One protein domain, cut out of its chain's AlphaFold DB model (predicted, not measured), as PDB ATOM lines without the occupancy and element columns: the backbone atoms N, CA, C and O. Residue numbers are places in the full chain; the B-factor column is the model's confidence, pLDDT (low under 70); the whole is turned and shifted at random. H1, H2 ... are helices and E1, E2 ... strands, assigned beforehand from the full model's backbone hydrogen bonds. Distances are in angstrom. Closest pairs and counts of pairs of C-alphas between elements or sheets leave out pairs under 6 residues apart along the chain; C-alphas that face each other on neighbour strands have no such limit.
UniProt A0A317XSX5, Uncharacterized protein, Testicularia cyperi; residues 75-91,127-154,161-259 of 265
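Overview. This is residues 75 to 91, 127 to 154 and 161 to 259 of the 265 residues of an uncharacterized protein of Testicularia cyperi (UniProt A0A317XSX5). Little here is regular structure; one mixed sheet, E1 E7 E4 E5 E3 E6 E2, folds at E3 into facing leaves, with H1 over E5 and H2 on the sheet, only just over E6. The 144 printed residues, 52 in two named helices and seven strands, class mixed, are compact: radius of gyration of the C-alphas 15.0 A, spans 46 by 40 by 31 A.

Arrangement. See the hairpin E4, residues 187 to 192, and E5, residues 201 to 209: N 188 and O 205 are 2.8 A apart. H1, residues 76 to 84, runs along E5, closest C-alphas 83 and 202, 6.2 A. In H1 every O i to N i+4 pair is within hydrogen-bond range; in H2, residues 234 to 240, 1 of 3, with 3 of 4 for i+3.

Along the chain. Find C-alpha 76 at (73.834, 151.681, 156.107), where H1 begins. E1, E2, E3, E6 and E7 begin at residues 132, 139, 168, 230 and 255.

Size, cuts and confidence. Cuts leave C-alphas 91 and 127 18.3 A apart, 154 and 161 6.6 A; 56 printed residues have pLDDT under 70.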
ATOM      1  N   GLY A  75      77.869 153.450 155.244       48.59
ATOM      2  CA  GLY A  75      77.414 152.192 154.659       48.59
ATOM      3  C   GLY A  75      76.014 151.651 154.977       48.59
ATOM      4  O   GLY A  75      75.635 150.679 154.338       48.59
ATOM      5  N   THR A  76      75.203 152.214 155.883       53.12
ATOM      6  CA  THR A  76      73.834 151.681 156.107       53.12
ATOM      7  C   THR A  76      73.018 151.731 154.821       53.12
ATOM      8  O   THR A  76      72.484 150.717 154.393       53.12
ATOM      9  N   ASN A  77      73.056 152.867 154.120       63.94
ATOM     10  CA  ASN A  77      72.355 152.998 152.848       63.94
ATOM     11  C   ASN A  77      72.948 152.066 151.772       63.94
ATOM     12  O   ASN A  77      72.198 151.387 151.085       63.94
ATOM     13  N   ILE A  78      74.280 151.964 151.642       70.06
ATOM     14  CA  ILE A  78      74.887 151.171 150.557       70.06
ATOM     15  C   ILE A  78      74.687 149.658 150.741       70.06
ATOM     16  O   ILE A  78      74.416 148.954 149.769       70.06
ATOM     17  N   VAL A  79      74.749 149.165 151.983       77.00
ATOM     18  CA  VAL A  79      74.427 147.775 152.338       77.00
ATOM     19  C   VAL A  79      72.998 147.460 151.917       77.00
ATOM     20  O   VAL A  79      72.770 146.497 151.183       77.00
ATOM     21  N   ASP A  80      72.052 148.308 152.317       78.12
ATOM     22  CA  ASP A  80      70.638 148.117 152.019       78.12
ATOM     23  C   ASP A  80      70.361 148.178 150.512       78.12
ATOM     24  O   ASP A  80      69.565 147.385 150.006       78.12
ATOM     25  N   GLN A  81      71.057 149.047 149.764       80.00
ATOM     26  CA  GLN A  81      70.967 149.073 148.299       80.00
ATOM     27  C   GLN A  81      71.406 147.742 147.683       80.00
ATOM     28  O   GLN A  81      70.713 147.216 146.809       80.00
ATOM     29  N   TYR A  82      72.531 147.172 148.120       85.00
ATOM     30  CA  TYR A  82      72.986 145.888 147.589       85.00
ATOM     31  C   TYR A  82      72.023 144.761 147.942       85.00
ATOM     32  O   TYR A  82      71.651 143.991 147.058       85.00
ATOM     33  N   LEU A  83      71.551 144.687 149.187       86.69
ATOM     34  CA  LEU A  83      70.592 143.661 149.602       86.69
ATOM     35  C   LEU A  83      69.276 143.760 148.828       86.69
ATOM     36  O   LEU A  83      68.810 142.763 148.276       86.69
ATOM     37  N   LYS A  84      68.706 144.968 148.717       85.62
ATOM     38  CA  LYS A  84      67.457 145.227 147.983       85.62
ATOM     39  C   LYS A  84      67.559 144.833 146.510       85.62
ATOM     40  O   LYS A  84      66.575 144.392 145.924       85.62
ATOM     41  N   ASN A  85      68.748 144.962 145.924       85.56
ATOM     42  CA  ASN A  85      69.008 144.633 144.527       85.56
ATOM     43  C   ASN A  85      69.604 143.228 144.325       85.56
ATOM     44  O   ASN A  85      70.090 142.927 143.233       85.56
ATOM     45  N   GLY A  86      69.592 142.364 145.348       86.31
ATOM     46  CA  GLY A  86      70.116 140.997 145.256       86.31
ATOM     47  C   GLY A  86      71.613 140.931 144.931       86.31
ATOM     48  O   GLY A  86      72.055 140.023 144.235       86.31
ATOM     49  N   GLY A  87      72.385 141.922 145.377       84.50
ATOM     50  CA  GLY A  87      73.822 142.061 145.130       84.50
ATOM     51  C   GLY A  87      74.192 142.666 143.776       84.50
ATOM     52  O   GLY A  87      75.377 142.784 143.465       84.50
ATOM     53  N   LYS A  88      73.222 143.085 142.950       85.00
ATOM     54  CA  LYS A  88      73.541 143.811 141.711       85.00
ATOM     55  C   LYS A  88      74.298 145.100 142.036       85.00
ATOM     56  O   LYS A  88      73.874 145.878 142.886       85.00
ATOM     57  N   GLY A  89      75.404 145.320 141.327       81.44
ATOM     58  CA  GLY A  89      76.272 146.486 141.506       81.44
ATOM     59  C   GLY A  89      77.387 146.302 142.537       81.44
ATOM     60  O   GLY A  89      78.171 147.234 142.721       81.44
ATOM     61  N   VAL A  90      77.483 145.142 143.206       82.44
ATOM     62  CA  VAL A  90      78.682 144.814 143.993       82.44
ATOM     63  C   VAL A  90      79.891 144.894 143.043       82.44
ATOM     64  O   VAL A  90      79.833 144.314 141.953       82.44
ATOM     65  N   PRO A  91      80.958 145.646 143.384       81.25
ATOM     66  CA  PRO A  91      82.113 145.794 142.498       81.25
ATOM     67  C   PRO A  91      82.774 144.436 142.231       81.25
ATOM     68  O   PRO A  91      82.581 143.527 143.025       81.25
ATOM     69  N   LEU A 127      93.994 150.253 155.842       50.00
ATOM     70  CA  LEU A 127      94.472 148.892 155.700       50.00
ATOM     71  C   LEU A 127      93.295 147.963 155.976       50.00
ATOM     72  O   LEU A 127      92.590 148.108 156.971       50.00
ATOM     73  N   ILE A 128      93.046 147.050 155.045       49.94
ATOM     74  CA  ILE A 128      91.903 146.151 155.112       49.94
ATOM     75  C   ILE A 128      92.421 144.713 155.137       49.94
ATOM     76  O   ILE A 128      93.317 144.369 154.359       49.94
ATOM     77  N   PRO A 129      91.826 143.886 156.009       49.00
ATOM     78  CA  PRO A 129      92.209 142.528 156.391       49.00
ATOM     79  C   PRO A 129      92.885 141.655 155.345       49.00
ATOM     80  O   PRO A 129      94.004 141.187 155.529       49.00
ATOM     81  N   SER A 130      92.227 141.414 154.217       50.84
ATOM     82  CA  SER A 130      92.647 140.336 153.318       50.84
ATOM     83  C   SER A 130      93.533 140.809 152.166       50.84
ATOM     84  O   SER A 130      93.764 140.051 151.222       50.84
ATOM     85  N   TYR A 131      93.948 142.081 152.165       62.69
ATOM     86  CA  TYR A 131      94.355 142.812 150.958       62.69
ATOM     87  C   TYR A 131      93.275 142.855 149.866       62.69
ATOM     88  O   TYR A 131      93.529 143.447 148.818       62.69
ATOM     89  N   LYS A 132      92.076 142.296 150.096       72.94
ATOM     90  CA  LYS A 132      90.916 142.294 149.197       72.94
ATOM     91  C   LYS A 132      89.721 142.995 149.848       72.94
ATOM     92  O   LYS A 132      89.454 142.828 151.034       72.94
ATOM     93  N   TYR A 133      88.993 143.785 149.067       77.00
ATOM     94  CA  TYR A 133      87.722 144.378 149.507       77.00
ATOM     95  C   TYR A 133      86.523 143.525 149.072       77.00
ATOM     96  O   TYR A 133      85.473 143.572 149.700       77.00
ATOM     97  N   HIS A 134      86.700 142.732 148.014       83.69
ATOM     98  CA  HIS A 134      85.786 141.701 147.538       83.69
ATOM     99  C   HIS A 134      86.629 140.487 147.153       83.69
ATOM    100  O   HIS A 134      87.635 140.635 146.451       83.69
ATOM    101  N   ALA A 135      86.256 139.307 147.639       83.62
ATOM    102  CA  ALA A 135      86.977 138.076 147.383       83.62
ATOM    103  C   ALA A 135      86.076 136.840 147.337       83.62
ATOM    104  O   ALA A 135      84.982 136.813 147.891       83.62
ATOM    105  N   PHE A 136      86.647 135.787 146.760       86.50
ATOM    106  CA  PHE A 136      86.238 134.401 146.929       86.50
ATOM    107  C   PHE A 136      87.262 133.733 147.847       86.50
ATOM    108  O   PHE A 136      88.468 134.010 147.745       86.50
ATOM    109  N   SER A 137      86.814 132.964 148.837       81.94
ATOM    110  CA  SER A 137      87.713 132.344 149.817       81.94
ATOM    111  C   SER A 137      87.208 130.986 150.291       81.94
ATOM    112  O   SER A 137      86.004 130.830 150.493       81.94
ATOM    113  N   PRO A 138      88.098 130.008 150.535       84.06
ATOM    114  CA  PRO A 138      87.713 128.811 151.269       84.06
ATOM    115  C   PRO A 138      87.228 129.201 152.670       84.06
ATOM    116  O   PRO A 138      87.728 130.161 153.266       84.06
ATOM    117  N   ALA A 139      86.258 128.454 153.197       85.50
ATOM    118  CA  ALA A 139      85.599 128.800 154.450       85.50
ATOM    119  C   ALA A 139      85.447 127.610 155.405       85.50
ATOM    120  O   ALA A 139      85.102 126.495 155.000       85.50
ATOM    121  N   GLN A 140      85.662 127.881 156.689       86.19
ATOM    122  CA  GLN A 140      85.470 126.946 157.795       86.19
ATOM    123  C   GLN A 140      84.588 127.586 158.874       86.19
ATOM    124  O   GLN A 140      84.463 128.807 158.958       86.19
ATOM    125  N   MET A 141      83.932 126.748 159.671       87.19
ATOM    126  CA  MET A 141      83.131 127.199 160.801       87.19
ATOM    127  C   MET A 141      84.021 127.625 161.974       87.19
ATOM    128  O   MET A 141      85.029 126.972 162.249       87.19
ATOM    129  N   PHE A 142      83.614 128.674 162.685       83.44
ATOM    130  CA  PHE A 142      84.142 129.003 164.006       83.44
ATOM    131  C   PHE A 142      83.017 129.355 164.975       83.44
ATOM    132  O   PHE A 142      81.931 129.768 164.558       83.44
ATOM    133  N   ASP A 143      83.326 129.237 166.262       80.44
ATOM    134  CA  ASP A 143      82.498 129.767 167.334       80.44
ATOM    135  C   ASP A 143      82.950 131.207 167.615       80.44
ATOM    136  O   ASP A 143      84.107 131.413 168.002       80.44
ATOM    137  N   PRO A 144      82.091 132.221 167.384       74.12
ATOM    138  CA  PRO A 144      82.432 133.604 167.677       74.12
ATOM    139  C   PRO A 144      82.824 133.774 169.141       74.12
ATOM    140  O   PRO A 144      82.070 133.432 170.050       74.12
ATOM    141  N   ALA A 145      84.017 134.318 169.354       65.50
ATOM    142  CA  ALA A 145      84.521 134.689 170.663       65.50
ATOM    143  C   ALA A 145      84.742 136.206 170.711       65.50
ATOM    144  O   ALA A 145      84.896 136.835 169.659       65.50
ATOM    145  N   PRO A 146      84.743 136.817 171.910       56.59
ATOM    146  CA  PRO A 146      85.038 138.233 172.048       56.59
ATOM    147  C   PRO A 146      86.508 138.444 171.662       56.59
ATOM    148  O   PRO A 146      87.404 138.122 172.440       56.59
ATOM    149  N   GLY A 147      86.744 138.886 170.426       54.25
ATOM    150  CA  GLY A 147      88.083 139.003 169.853       54.25
ATOM    151  C   GLY A 147      88.808 140.286 170.250       54.25
ATOM    152  O   GLY A 147      88.488 140.933 171.247       54.25
ATOM    153  N   ALA A 148      89.738 140.734 169.406       54.25
ATOM    154  CA  ALA A 148      90.508 141.979 169.558       54.25
ATOM    155  C   ALA A 148      89.674 143.286 169.642       54.25
ATOM    156  O   ALA A 148      90.228 144.381 169.727       54.25
ATOM    157  N   CYS A 149      88.350 143.158 169.628       58.41
ATOM    158  CA  CYS A 149      87.342 144.205 169.574       58.41
ATOM    159  C   CYS A 149      86.570 144.404 170.884       58.41
ATOM    160  O   CYS A 149      85.646 145.214 170.960       58.41
ATOM    161  N   VAL A 150      86.938 143.660 171.926       56.47
ATOM    162  CA  VAL A 150      86.358 143.794 173.264       56.47
ATOM    163  C   VAL A 150      86.613 145.195 173.821       56.47
ATOM    164  O   VAL A 150      87.754 145.639 173.921       56.47
ATOM    165  N   GLY A 151      85.536 145.868 174.233       54.94
ATOM    166  CA  GLY A 151      85.592 147.164 174.915       54.94
ATOM    167  C   GLY A 151      85.441 148.390 174.012       54.94
ATOM    168  O   GLY A 151      85.428 149.504 174.535       54.94
ATOM    169  N   GLU A 152      85.287 148.227 172.693       58.31
ATOM    170  CA  GLU A 152      84.956 149.362 171.824       58.31
ATOM    171  C   GLU A 152      83.485 149.788 171.976       58.31
ATOM    172  O   GLU A 152      82.608 148.931 172.113       58.31
ATOM    173  N   PRO A 153      83.179 151.101 171.928       56.62
ATOM    174  CA  PRO A 153      81.802 151.575 171.903       56.62
ATOM    175  C   PRO A 153      81.030 150.963 170.729       56.62
ATOM    176  O   PRO A 153      81.451 151.035 169.569       56.62
ATOM    177  N   THR A 154      79.872 150.382 171.026       53.94
ATOM    178  CA  THR A 154      78.955 149.846 170.021       53.94
ATOM    179  C   THR A 154      78.396 150.977 169.160       53.94
ATOM    180  O   THR A 154      77.912 151.992 169.662       53.94
ATOM    181  N   ASN A 161      76.669 145.475 173.524       49.91
ATOM    182  CA  ASN A 161      77.838 144.932 174.220       49.91
ATOM    183  C   ASN A 161      77.533 143.537 174.804       49.91
ATOM    184  O   ASN A 161      76.721 143.416 175.719       49.91
ATOM    185  N   GLY A 162      78.223 142.506 174.306       52.75
ATOM    186  CA  GLY A 162      78.097 141.119 174.773       52.75
ATOM    187  C   GLY A 162      77.218 140.210 173.908       52.75
ATOM    188  O   GLY A 162      77.170 139.011 174.174       52.75
ATOM    189  N   GLU A 163      76.574 140.736 172.864       61.19
ATOM    190  CA  GLU A 163      75.800 139.942 171.907       61.19
ATOM    191  C   GLU A 163      76.554 139.802 170.582       61.19
ATOM    192  O   GLU A 163      76.962 140.790 169.969       61.19
ATOM    193  N   PHE A 164      76.725 138.564 170.111       65.25
ATOM    194  CA  PHE A 164      77.205 138.332 168.753       65.25
ATOM    195  C   PHE A 164      76.049 138.488 167.766       65.25
ATOM    196  O   PHE A 164      74.958 137.960 168.005       65.25
ATOM    197  N   PRO A 165      76.264 139.166 166.631       71.62
ATOM    198  CA  PRO A 165      75.268 139.189 165.577       71.62
ATOM    199  C   PRO A 165      75.024 137.777 165.050       71.62
ATOM    200  O   PRO A 165      75.960 136.981 164.927       71.62
ATOM    201  N   LYS A 166      73.769 137.510 164.656       82.06
ATOM    202  CA  LYS A 166      73.331 136.227 164.077       82.06
ATOM    203  C   LYS A 166      74.315 135.691 163.034       82.06
ATOM    204  O   LYS A 166      74.612 134.506 163.011       82.06
ATOM    205  N   TYR A 167      74.805 136.564 162.157       88.81
ATOM    206  CA  TYR A 167      75.830 136.215 161.186       88.81
ATOM    207  C   TYR A 167      77.104 136.992 161.484       88.81
ATOM    208  O   TYR A 167      77.116 138.225 161.481       88.81
ATOM    209  N   SER A 168      78.183 136.250 161.708       85.94
ATOM    210  CA  SER A 168      79.510 136.799 161.951       85.94
ATOM    211  C   SER A 168      80.546 136.115 161.064       85.94
ATOM    212  O   SER A 168      80.404 134.943 160.701       85.94
ATOM    213  N   ILE A 169      81.599 136.848 160.720       84.00
ATOM    214  CA  ILE A 169      82.767 136.321 160.020       84.00
ATOM    215  C   ILE A 169      84.048 136.665 160.774       84.00
ATOM    216  O   ILE A 169      84.136 137.684 161.461       84.00
ATOM    217  N   SER A 170      85.065 135.833 160.580       78.94
ATOM    218  CA  SER A 170      86.446 136.208 160.843       78.94
ATOM    219  C   SER A 170      87.227 136.221 159.543       78.94
ATOM    220  O   SER A 170      87.059 135.353 158.682       78.94
ATOM    221  N   VAL A 171      88.083 137.221 159.398       74.56
ATOM    222  CA  VAL A 171      88.933 137.406 158.225       74.56
ATOM    223  C   VAL A 171      90.386 137.532 158.667       74.56
ATOM    224  O   VAL A 171      90.641 138.030 159.761       74.56
ATOM    225  N   PRO A 172      91.346 137.094 157.844       62.28
ATOM    226  CA  PRO A 172      92.758 137.211 158.174       62.28
ATOM    227  C   PRO A 172      93.147 138.691 158.309       62.28
ATOM    228  O   PRO A 172      92.853 139.479 157.416       62.28
ATOM    229  N   SER A 173      93.820 139.052 159.407       53.81
ATOM    230  CA  SER A 173      94.595 140.294 159.596       53.81
ATOM    231  C   SER A 173      93.869 141.641 159.432       53.81
ATOM    232  O   SER A 173      94.399 142.552 158.799       53.81
ATOM    233  N   LEU A 174      92.693 141.832 160.033       52.94
ATOM    234  CA  LEU A 174      91.960 143.116 160.073       52.94
ATOM    235  C   LEU A 174      92.656 144.180 160.946       52.94
ATOM    236  O   LEU A 174      92.248 144.452 162.069       52.94
ATOM    237  N   TYR A 175      93.664 144.863 160.411       48.53
ATOM    238  CA  TYR A 175      94.172 146.084 161.039       48.53
ATOM    239  C   TYR A 175      93.478 147.311 160.451       48.53
ATOM    240  O   TYR A 175      94.058 148.016 159.634       48.53
ATOM    241  N   PHE A 176      92.279 147.643 160.939       48.66
ATOM    242  CA  PHE A 176      91.786 149.026 160.845       48.66
ATOM    243  C   PHE A 176      92.523 149.902 161.852       48.66
ATOM    244  O   PHE A 176      91.927 150.510 162.736       48.66
ATOM    245  N   GLN A 177      93.847 149.950 161.756       38.34
ATOM    246  CA  GLN A 177      94.575 151.038 162.370       38.34
ATOM    247  C   GLN A 177      94.449 152.205 161.406       38.34
ATOM    248  O   GLN A 177      95.157 152.297 160.410       38.34
ATOM    249  N   ASN A 178      93.491 153.076 161.680       37.16
ATOM    250  CA  ASN A 178      93.802 154.487 161.620       37.16
ATOM    251  C   ASN A 178      94.059 154.906 163.074       37.16
ATOM    252  O   ASN A 178      93.244 154.568 163.931       37.16
ATOM    253  N   ASN A 179      95.153 155.614 163.370       35.09
ATOM    254  CA  ASN A 179      95.447 156.158 164.709       35.09
ATOM    255  C   ASN A 179      94.253 156.903 165.343       35.09
ATOM    256  O   ASN A 179      94.202 157.065 166.556       35.09
ATOM    257  N   TYR A 180      93.291 157.341 164.526       33.47
ATOM    258  CA  TYR A 180      92.097 158.058 164.956       33.47
ATOM    259  C   TYR A 180      90.851 157.180 165.160       33.47
ATOM    260  O   TYR A 180      89.928 157.610 165.843       33.47
ATOM    261  N   LEU A 181      90.793 155.973 164.584       41.69
ATOM    262  CA  LEU A 181      89.600 155.120 164.559       41.69
ATOM    263  C   LEU A 181      90.013 153.643 164.430       41.69
ATOM    264  O   LEU A 181      90.090 153.118 163.318       41.69
ATOM    265  N   ARG A 182      90.235 152.962 165.561       45.88
ATOM    266  CA  ARG A 182      90.135 151.498 165.603       45.88
ATOM    267  C   ARG A 182      88.649 151.188 165.396       45.88
ATOM    268  O   ARG A 182      87.804 151.694 166.128       45.88
ATOM    269  N   GLN A 183      88.316 150.561 164.269       54.00
ATOM    270  CA  GLN A 183      86.932 150.205 163.953       54.00
ATOM    271  C   GLN A 183      86.824 148.699 163.889       54.00
ATOM    272  O   GLN A 183      87.143 148.076 162.879       54.00
ATOM    273  N   CYS A 184      86.334 148.128 164.972       56.81
ATOM    274  CA  CYS A 184      85.971 146.724 165.021       56.81
ATOM    275  C   CYS A 184      84.566 146.422 164.483       56.81
ATOM    276  O   CYS A 184      84.237 145.281 164.175       56.81
ATOM    277  N   ASN A 185      83.740 147.454 164.318       65.81
ATOM    278  CA  ASN A 185      82.346 147.332 163.902       65.81
ATOM    279  C   ASN A 185      82.210 147.425 162.375       65.81
ATOM    280  O   ASN A 185      81.657 148.399 161.862       65.81
ATOM    281  N   VAL A 186      82.747 146.437 161.651       73.50
ATOM    282  CA  VAL A 186      82.712 146.385 160.178       73.50
ATOM    283  C   VAL A 186      81.741 145.323 159.688       73.50
ATOM    284  O   VAL A 186      81.741 144.189 160.173       73.50
ATOM    285  N   ARG A 187      80.921 145.683 158.701       79.00
ATOM    286  CA  ARG A 187      80.017 144.759 158.014       79.00
ATOM    287  C   ARG A 187      80.668 144.198 156.766       79.00
ATOM    288  O   ARG A 187      81.336 144.913 156.023       79.00
ATOM    289  N   ALA A 188      80.366 142.939 156.498       84.44
ATOM    290  CA  ALA A 188      80.546 142.282 155.220       84.44
ATOM    291  C   ALA A 188      79.187 141.890 154.641       84.44
ATOM    292  O   ALA A 188      78.274 141.489 155.361       84.44
ATOM    293  N   LEU A 189      79.078 141.951 153.324       89.81
ATOM    294  CA  LEU A 189      78.099 141.189 152.575       89.81
ATOM    295  C   LEU A 189      78.691 139.817 152.276       89.81
ATOM    296  O   LEU A 189      79.807 139.721 151.771       89.81
ATOM    297  N   VAL A 190      77.942 138.765 152.583       93.38
ATOM    298  CA  VAL A 190      78.322 137.379 152.298       93.38
ATOM    299  C   VAL A 190      77.266 136.763 151.398       93.38
ATOM    300  O   VAL A 190      76.068 136.851 151.686       93.38
ATOM    301  N   LYS A 191      77.708 136.148 150.302       95.69
ATOM    302  CA  LYS A 191      76.822 135.466 149.370       95.69
ATOM    303  C   LYS A 191      76.601 134.030 149.819       95.69
ATOM    304  O   LYS A 191      77.543 133.246 149.926       95.69
ATOM    305  N   ILE A 192      75.345 133.687 150.055       95.38
ATOM    306  CA  ILE A 192      74.917 132.339 150.406       95.38
ATOM    307  C   ILE A 192      74.411 131.659 149.126       95.38
ATOM    308  O   ILE A 192      73.519 132.208 148.467       95.38
ATOM    309  N   PRO A 193      74.949 130.481 148.760       94.31
ATOM    310  CA  PRO A 193      74.528 129.760 147.568       94.31
ATOM    311  C   PRO A 193      73.095 129.247 147.713       94.31
ATOM    312  O   PRO A 193      72.558 129.128 148.810       94.31
ATOM    313  N   LYS A 194      72.474 128.881 146.594       94.81
ATOM    314  CA  LYS A 194      71.187 128.183 146.615       94.81
ATOM    315  C   LYS A 194      71.310 126.815 147.300       94.81
ATOM    316  O   LYS A 194      72.209 126.037 146.976       94.81
ATOM    317  N   THR A 195      70.359 126.492 148.171       92.06
ATOM    318  CA  THR A 195      70.187 125.165 148.786       92.06
ATOM    319  C   THR A 195      68.768 124.645 148.522       92.06
ATOM    320  O   THR A 195      67.978 125.280 147.823       92.06
ATOM    321  N   LYS A 196      68.416 123.468 149.052       92.94
ATOM    322  CA  LYS A 196      67.023 122.985 149.048       92.94
ATOM    323  C   LYS A 196      66.107 123.839 149.934       92.94
ATOM    324  O   LYS A 196      64.904 123.865 149.699       92.94
ATOM    325  N   ASP A 197      66.675 124.510 150.936       91.31
ATOM    326  CA  ASP A 197      65.931 125.238 151.968       91.31
ATOM    327  C   ASP A 197      65.730 126.722 151.624       91.31
ATOM    328  O   ASP A 197      64.840 127.368 152.178       91.31
ATOM    329  N   HIS A 198      66.550 127.288 150.732       93.44
ATOM    330  CA  HIS A 198      66.435 128.680 150.301       93.44
ATOM    331  C   HIS A 198      67.092 128.939 148.938       93.44
ATOM    332  O   HIS A 198      68.009 128.241 148.504       93.44
ATOM    333  N   GLU A 199      66.654 130.016 148.287       95.50
ATOM    334  CA  GLU A 199      67.315 130.570 147.103       95.50
ATOM    335  C   GLU A 199      68.671 131.215 147.446       95.50
ATOM    336  O   GLU A 199      68.985 131.470 148.614       95.50
ATOM    337  N   GLU A 200      69.476 131.475 146.411       94.81
ATOM    338  CA  GLU A 200      70.703 132.272 146.532       94.81
ATOM    339  C   GLU A 200      70.368 133.669 147.075       94.81
ATOM    340  O   GLU A 200      69.415 134.312 146.626       94.81
ATOM    341  N   LYS A 201      71.143 134.143 148.055       94.50
ATOM    342  CA  LYS A 201      70.894 135.427 148.722       94.50
ATOM    343  C   LYS A 201      72.179 136.046 149.255       94.50
ATOM    344  O   LYS A 201      73.134 135.346 149.576       94.50
ATOM    345  N   TRP A 202      72.165 137.363 149.408       94.19
ATOM    346  CA  TRP A 202      73.186 138.091 150.154       94.19
ATOM    347  C   TRP A 202      72.695 138.359 151.570       94.19
ATOM    348  O   TRP A 202      71.518 138.659 151.776       94.19
ATOM    349  N   VAL A 203      73.596 138.261 152.541       92.88
ATOM    350  CA  VAL A 203      73.319 138.614 153.936       92.88
ATOM    351  C   VAL A 203      74.380 139.562 154.463       92.88
ATOM    352  O   VAL A 203      75.516 139.558 153.993       92.88
ATOM    353  N   VAL A 204      74.008 140.349 155.470       88.75
ATOM    354  CA  VAL A 204      74.978 141.095 156.272       88.75
ATOM    355  C   VAL A 204      75.552 140.157 157.319       88.75
ATOM    356  O   VAL A 204      74.801 139.525 158.060       88.75
ATOM    357  N   ALA A 205      76.873 140.106 157.395       86.44
ATOM    358  CA  ALA A 205      77.608 139.529 158.504       86.44
ATOM    359  C   ALA A 205      78.520 140.595 159.112       86.44
ATOM    360  O   ALA A 205      78.947 141.521 158.422       86.44
ATOM    361  N   PHE A 206      78.838 140.472 160.394       81.50
ATOM    362  CA  PHE A 206      79.771 141.387 161.048       81.50
ATOM    363  C   PHE A 206      81.120 140.721 161.257       81.50
ATOM    364  O   PHE A 206      81.203 139.524 161.524       81.50
ATOM    365  N   VAL A 207      82.185 141.504 161.148       79.25
ATOM    366  CA  VAL A 207      83.521 141.042 161.510       79.25
ATOM    367  C   VAL A 207      83.648 141.088 163.029       79.25
ATOM    368  O   VAL A 207      83.465 142.147 163.624       79.25
ATOM    369  N   THR A 208      83.929 139.946 163.659       72.19
ATOM    370  CA  THR A 208      84.004 139.834 165.134       72.19
ATOM    371  C   THR A 208      85.376 139.404 165.648       72.19
ATOM    372  O   THR A 208      85.668 139.560 166.828       72.19
ATOM    373  N   GLU A 209      86.223 138.864 164.775       63.59
ATOM    374  CA  GLU A 209      87.586 138.437 165.088       63.59
ATOM    375  C   GLU A 209      88.456 138.608 163.841       63.59
ATOM    376  O   GLU A 209      87.992 138.398 162.716       63.59
ATOM    377  N   HIS A 210      89.723 138.953 164.030       60.72
ATOM    378  CA  HIS A 210      90.688 139.145 162.957       60.72
ATOM    379  C   HIS A 210      92.054 138.499 163.168       60.72
ATOM    380  O   HIS A 210      92.787 138.273 162.203       60.72
ATOM    381  N   ASP A 211      92.381 138.161 164.409       54.47
ATOM    382  CA  ASP A 211      93.569 137.397 164.772       54.47
ATOM    383  C   ASP A 211      93.304 135.889 164.632       54.47
ATOM    384  O   ASP A 211      94.223 135.118 164.352       54.47
ATOM    385  N   GLY A 212      92.035 135.475 164.737       48.88
ATOM    386  CA  GLY A 212      91.568 134.094 164.562       48.88
ATOM    387  C   GLY A 212      91.224 133.686 163.124       48.88
ATOM    388  O   GLY A 212      91.254 132.499 162.818       48.88
ATOM    389  N   GLY A 213      90.970 134.635 162.209       49.59
ATOM    390  CA  GLY A 213      90.643 134.374 160.787       49.59
ATOM    391  C   GLY A 213      91.797 133.776 159.972       49.59
ATOM    392  O   GLY A 213      91.667 133.458 158.790       49.59
ATOM    393  N   ASN A 214      92.925 133.628 160.649       53.50
ATOM    394  CA  ASN A 214      94.163 133.011 160.249       53.50
ATOM    395  C   ASN A 214      94.029 131.481 160.206       53.50
ATOM    396  O   ASN A 214      94.407 130.785 161.147       53.50
ATOM    397  N   TRP A 215      93.488 130.931 159.116       55.12
ATOM    398  CA  TRP A 215      93.539 129.487 158.894       55.12
ATOM    399  C   TRP A 215      93.943 129.156 157.463       55.12
ATOM    400  O   TRP A 215      93.609 129.850 156.503       55.12
ATOM    401  N   VAL A 216      94.718 128.085 157.329       54.06
ATOM    402  CA  VAL A 216      95.245 127.629 156.050       54.06
ATOM    403  C   VAL A 216      94.793 126.192 155.866       54.06
ATOM    404  O   VAL A 216      95.161 125.315 156.642       54.06
ATOM    405  N   ALA A 217      94.006 125.934 154.822       48.00
ATOM    406  CA  ALA A 217      93.392 124.625 154.615       48.00
ATOM    407  C   ALA A 217      94.406 123.465 154.463       48.00
ATOM    408  O   ALA A 217      94.012 122.315 154.649       48.00
ATOM    409  N   LYS A 218      95.686 123.729 154.114       46.62
ATOM    410  CA  LYS A 218      96.719 122.689 153.861       46.62
ATOM    411  C   LYS A 218      98.202 123.065 154.047       46.62
ATOM    412  O   LYS A 218      99.054 122.218 153.794       46.62
ATOM    413  N   LEU A 219      98.564 124.281 154.439       37.59
ATOM    414  CA  LEU A 219      99.974 124.681 154.568       37.59
ATOM    415  C   LEU A 219     100.181 125.219 155.980       37.59
ATOM    416  O   LEU A 219      99.313 125.916 156.489       37.59
ATOM    417  N   GLY A 220     101.286 124.854 156.629       41.22
ATOM    418  CA  GLY A 220     101.631 125.394 157.945       41.22
ATOM    419  C   GLY A 220     101.548 126.924 157.978       41.22
ATOM    420  O   GLY A 220     101.584 127.582 156.936       41.22
ATOM    421  N   SER A 221     101.413 127.478 159.183       42.12
ATOM    422  CA  SER A 221     101.388 128.922 159.438       42.12
ATOM    423  C   SER A 221     102.433 129.660 158.594       42.12
ATOM    424  O   SER A 221     103.625 129.372 158.703       42.12
ATOM    425  N   VAL A 222     102.002 130.603 157.756       37.84
ATOM    426  CA  VAL A 222     102.925 131.456 156.999       37.84
ATOM    427  C   VAL A 222     103.246 132.666 157.863       37.84
ATOM    428  O   VAL A 222     102.413 133.559 158.029       37.84
ATOM    429  N   GLU A 223     104.450 132.686 158.431       36.34
ATOM    430  CA  GLU A 223     104.974 133.846 159.147       36.34
ATOM    431  C   GLU A 223     104.973 135.056 158.190       36.34
ATOM    432  O   GLU A 223     105.558 135.010 157.109       36.34
ATOM    433  N   HIS A 224     104.231 136.108 158.548       34.00
ATOM    434  CA  HIS A 224     104.070 137.355 157.777       34.00
ATOM    435  C   HIS A 224     103.353 137.267 156.406       34.00
ATOM    436  O   HIS A 224     103.391 138.231 155.639       34.00
ATOM    437  N   GLY A 225     102.666 136.163 156.082       34.25
ATOM    438  CA  GLY A 225     101.940 135.995 154.811       34.25
ATOM    439  C   GLY A 225     100.432 136.269 154.882       34.25
ATOM    440  O   GLY A 225      99.803 136.091 155.923       34.25
ATOM    441  N   ALA A 226      99.827 136.655 153.750       39.16
ATOM    442  CA  ALA A 226      98.370 136.702 153.607       39.16
ATOM    443  C   ALA A 226      97.802 135.278 153.695       39.16
ATOM    444  O   ALA A 226      98.098 134.427 152.854       39.16
ATOM    445  N   GLN A 227      97.007 135.018 154.728       53.47
ATOM    446  CA  GLN A 227      96.437 133.701 154.978       53.47
ATOM    447  C   GLN A 227      95.169 133.521 154.133       53.47
ATOM    448  O   GLN A 227      94.374 134.443 153.966       53.47
ATOM    449  N   VAL A 228      95.030 132.362 153.495       57.38
ATOM    450  CA  VAL A 228      94.029 132.097 152.450       57.38
ATOM    451  C   VAL A 228      92.802 131.410 153.050       57.38
ATOM    452  O   VAL A 228      92.720 130.187 153.056       57.38
ATOM    453  N   GLY A 229      91.841 132.195 153.538       71.31
ATOM    454  CA  GLY A 229      90.558 131.682 154.016       71.31
ATOM    455  C   GLY A 229      89.733 132.716 154.775       71.31
ATOM    456  O   GLY A 229      90.213 133.809 155.063       71.31
ATOM    457  N   ILE A 230      88.484 132.364 155.076       80.38
ATOM    458  CA  ILE A 230      87.619 133.082 156.024       80.38
ATOM    459  C   ILE A 230      87.009 132.096 157.020       80.38
ATOM    460  O   ILE A 230      86.896 130.903 156.720       80.38
ATOM    461  N   LEU A 231      86.587 132.577 158.184       85.19
ATOM    462  CA  LEU A 231      85.759 131.803 159.105       85.19
ATOM    463  C   LEU A 231      84.339 132.356 159.122       85.19
ATOM    464  O   LEU A 231      84.141 133.569 159.066       85.19
ATOM    465  N   LEU A 232      83.355 131.470 159.220       88.94
ATOM    466  CA  LEU A 232      81.940 131.818 159.321       88.94
ATOM    467  C   LEU A 232      81.384 131.320 160.653       88.94
ATOM    468  O   LEU A 232      81.629 130.171 161.028       88.94
ATOM    469  N   SER A 233      80.616 132.158 161.347       89.44
ATOM    470  CA  SER A 233      79.892 131.748 162.555       89.44
ATOM    471  C   SER A 233      79.003 130.550 162.254       89.44
ATOM    472  O   SER A 233      78.492 130.450 161.136       89.44
ATOM    473  N   GLU A 234      78.746 129.699 163.243       90.25
ATOM    474  CA  GLU A 234      77.949 128.487 163.053       90.25
ATOM    475  C   GLU A 234      76.598 128.730 162.346       90.25
ATOM    476  O   GLU A 234      76.256 128.009 161.406       90.25
ATOM    477  N   ASP A 235      75.868 129.777 162.739       91.25
ATOM    478  CA  ASP A 235      74.574 130.149 162.152       91.25
ATOM    479  C   ASP A 235      74.672 130.526 160.671       91.25
ATOM    480  O   ASP A 235      73.813 130.148 159.879       91.25
ATOM    481  N   LEU A 236      75.735 131.230 160.279       94.00
ATOM    482  CA  LEU A 236      76.003 131.550 158.877       94.00
ATOM    483  C   LEU A 236      76.477 130.309 158.114       94.00
ATOM    484  O   LEU A 236      76.033 130.059 156.999       94.00
ATOM    485  N   TYR A 237      77.356 129.509 158.719       93.25
ATOM    486  CA  TYR A 237      77.942 128.319 158.105       93.25
ATOM    487  C   TYR A 237      76.874 127.289 157.715       93.25
ATOM    488  O   TYR A 237      76.948 126.698 156.639       93.25
ATOM    489  N   LYS A 238      75.852 127.102 158.563       93.38
ATOM    490  CA  LYS A 238      74.710 126.200 158.325       93.38
ATOM    491  C   LYS A 238      73.884 126.555 157.084       93.38
ATOM    492  O   LYS A 238      73.198 125.684 156.566       93.38
ATOM    493  N   GLU A 239      73.962 127.786 156.584       94.81
ATOM    494  CA  GLU A 239      73.230 128.214 155.381       94.81
ATOM    495  C   GLU A 239      73.914 127.754 154.074       94.81
ATOM    496  O   GLU A 239      73.343 127.879 152.997       94.81
ATOM    497  N   PHE A 240      75.140 127.216 154.128       94.31
ATOM    498  CA  PHE A 240      75.909 126.832 152.930       94.31
ATOM    499  C   PHE A 240      75.730 125.373 152.496       94.31
ATOM    500  O   PHE A 240      76.267 124.966 151.464       94.31
ATOM    501  N   TYR A 241      75.013 124.563 153.268       91.25
ATOM    502  CA  TYR A 241      74.781 123.155 152.962       91.25
ATOM    503  C   TYR A 241      73.366 122.746 153.362       91.25
ATOM    504  O   TYR A 241      72.733 123.364 154.211       91.25
ATOM    505  N   ASN A 242      72.847 121.698 152.724       90.06
ATOM    506  CA  ASN A 242      71.512 121.210 153.051       90.06
ATOM    507  C   ASN A 242      71.527 120.543 154.433       90.06
ATOM    508  O   ASN A 242      72.462 119.809 154.757       90.06
ATOM    509  N   LYS A 243      70.470 120.720 155.228       85.75
ATOM    510  CA  LYS A 243      70.385 120.151 156.588       85.75
ATOM    511  C   LYS A 243      70.483 118.621 156.639       85.75
ATOM    512  O   LYS A 243      70.839 118.072 157.676       85.75
ATOM    513  N   ASP A 244      70.173 117.940 155.536       88.06
ATOM    514  CA  ASP A 244      70.289 116.486 155.372       88.06
ATOM    515  C   ASP A 244      71.711 116.018 155.007       88.06
ATOM    516  O   ASP A 244      71.962 114.816 154.917       88.06
ATOM    517  N   THR A 245      72.656 116.943 154.809       86.62
ATOM    518  CA  THR A 245      74.055 116.624 154.504       86.62
ATOM    519  C   THR A 245      74.944 116.719 155.747       86.62
ATOM    520  O   THR A 245      74.783 117.643 156.548       86.62
ATOM    521  N   PRO A 246      75.902 115.784 155.940       87.94
ATOM    522  CA  PRO A 246      76.875 115.888 157.022       87.94
ATOM    523  C   PRO A 246      77.633 117.214 156.952       87.94
ATOM    524  O   PRO A 246      78.104 117.595 155.880       87.94
ATOM    525  N   ARG A 247      77.785 117.888 158.101       87.44
ATOM    526  CA  ARG A 247      78.513 119.159 158.190       87.44
ATOM    527  C   ARG A 247      79.946 118.970 157.673       87.44
ATOM    528  O   ARG A 247      80.699 118.203 158.282       87.44
ATOM    529  N   PRO A 248      80.348 119.658 156.593       84.19
ATOM    530  CA  PRO A 248      81.715 119.569 156.109       84.19
ATOM    531  C   PRO A 248      82.675 120.272 157.086       84.19
ATOM    532  O   PRO A 248      82.276 121.163 157.830       84.19
ATOM    533  N   GLY A 249      83.948 119.861 157.105       82.62
ATOM    534  CA  GLY A 249      84.984 120.573 157.871       82.62
ATOM    535  C   GLY A 249      85.372 121.905 157.217       82.62
ATOM    536  O   GLY A 249      85.498 122.926 157.882       82.62
ATOM    537  N   THR A 250      85.481 121.900 155.891       85.88
ATOM    538  CA  THR A 250      85.673 123.071 155.027       85.88
ATOM    539  C   THR A 250      84.588 123.041 153.964       85.88
ATOM    540  O   THR A 250      84.307 121.966 153.429       85.88
ATOM    541  N   LEU A 251      83.984 124.189 153.644       84.81
ATOM    542  CA  LEU A 251      82.955 124.231 152.607       84.81
ATOM    543  C   LEU A 251      83.514 123.748 151.257       84.81
ATOM    544  O   LEU A 251      84.654 124.063 150.913       84.81
ATOM    545  N   PRO A 252      82.727 122.982 150.480       81.69
ATOM    546  CA  PRO A 252      83.164 122.466 149.184       81.69
ATOM    547  C   PRO A 252      83.244 123.552 148.098       81.69
ATOM    548  O   PRO A 252      83.814 123.306 147.038       81.69
ATOM    549  N   CYS A 253      82.668 124.732 148.347       81.69
ATOM    550  CA  CYS A 253      82.749 125.908 147.492       81.69
ATOM    551  C   CYS A 253      83.537 127.034 148.169       81.69
ATOM    552  O   CYS A 253      83.604 127.125 149.398       81.69
ATOM    553  N   GLU A 254      84.104 127.916 147.349       86.12
ATOM    554  CA  GLU A 254      84.571 129.206 147.840       86.12
ATOM    555  C   GLU A 254      83.374 130.103 148.165       86.12
ATOM    556  O   GLU A 254      82.367 130.117 147.456       86.12
ATOM    557  N   VAL A 255      83.502 130.859 149.248       89.44
ATOM    558  CA  VAL A 255      82.519 131.834 149.704       89.44
ATOM    559  C   VAL A 255      82.875 133.192 149.127       89.44
ATOM    560  O   VAL A 255      83.999 133.664 149.302       89.44
ATOM    561  N   GLU A 256      81.909 133.810 148.452       92.25
ATOM    562  CA  GLU A 256      81.998 135.183 147.963       92.25
ATOM    563  C   GLU A 256      81.611 136.154 149.082       92.25
ATOM    564  O   GLU A 256      80.575 135.997 149.740       92.25
ATOM    565  N   TRP A 257      82.453 137.156 149.311       89.62
ATOM    566  CA  TRP A 257      82.238 138.157 150.347       89.62
ATOM    567  C   TRP A 257      82.801 139.520 149.947       89.62
ATOM    568  O   TRP A 257      83.826 139.620 149.272       89.62
ATOM    569  N   PHE A 258      82.146 140.585 150.398       86.12
ATOM    570  CA  PHE A 258      82.472 141.968 150.065       86.12
ATOM    571  C   PHE A 258      82.320 142.870 151.286       86.12
ATOM    572  O   PHE A 258      81.398 142.704 152.075       86.12
ATOM    573  N   PHE A 259      83.202 143.850 151.436       81.75
ATOM    574  CA  PHE A 259      83.138 144.831 152.508       81.75
ATOM    575  C   PHE A 259      82.567 146.177 152.020       81.75
ATOM    576  O   PHE A 259      83.311 146.996 151.478       81.75
TER     577      PHE A 259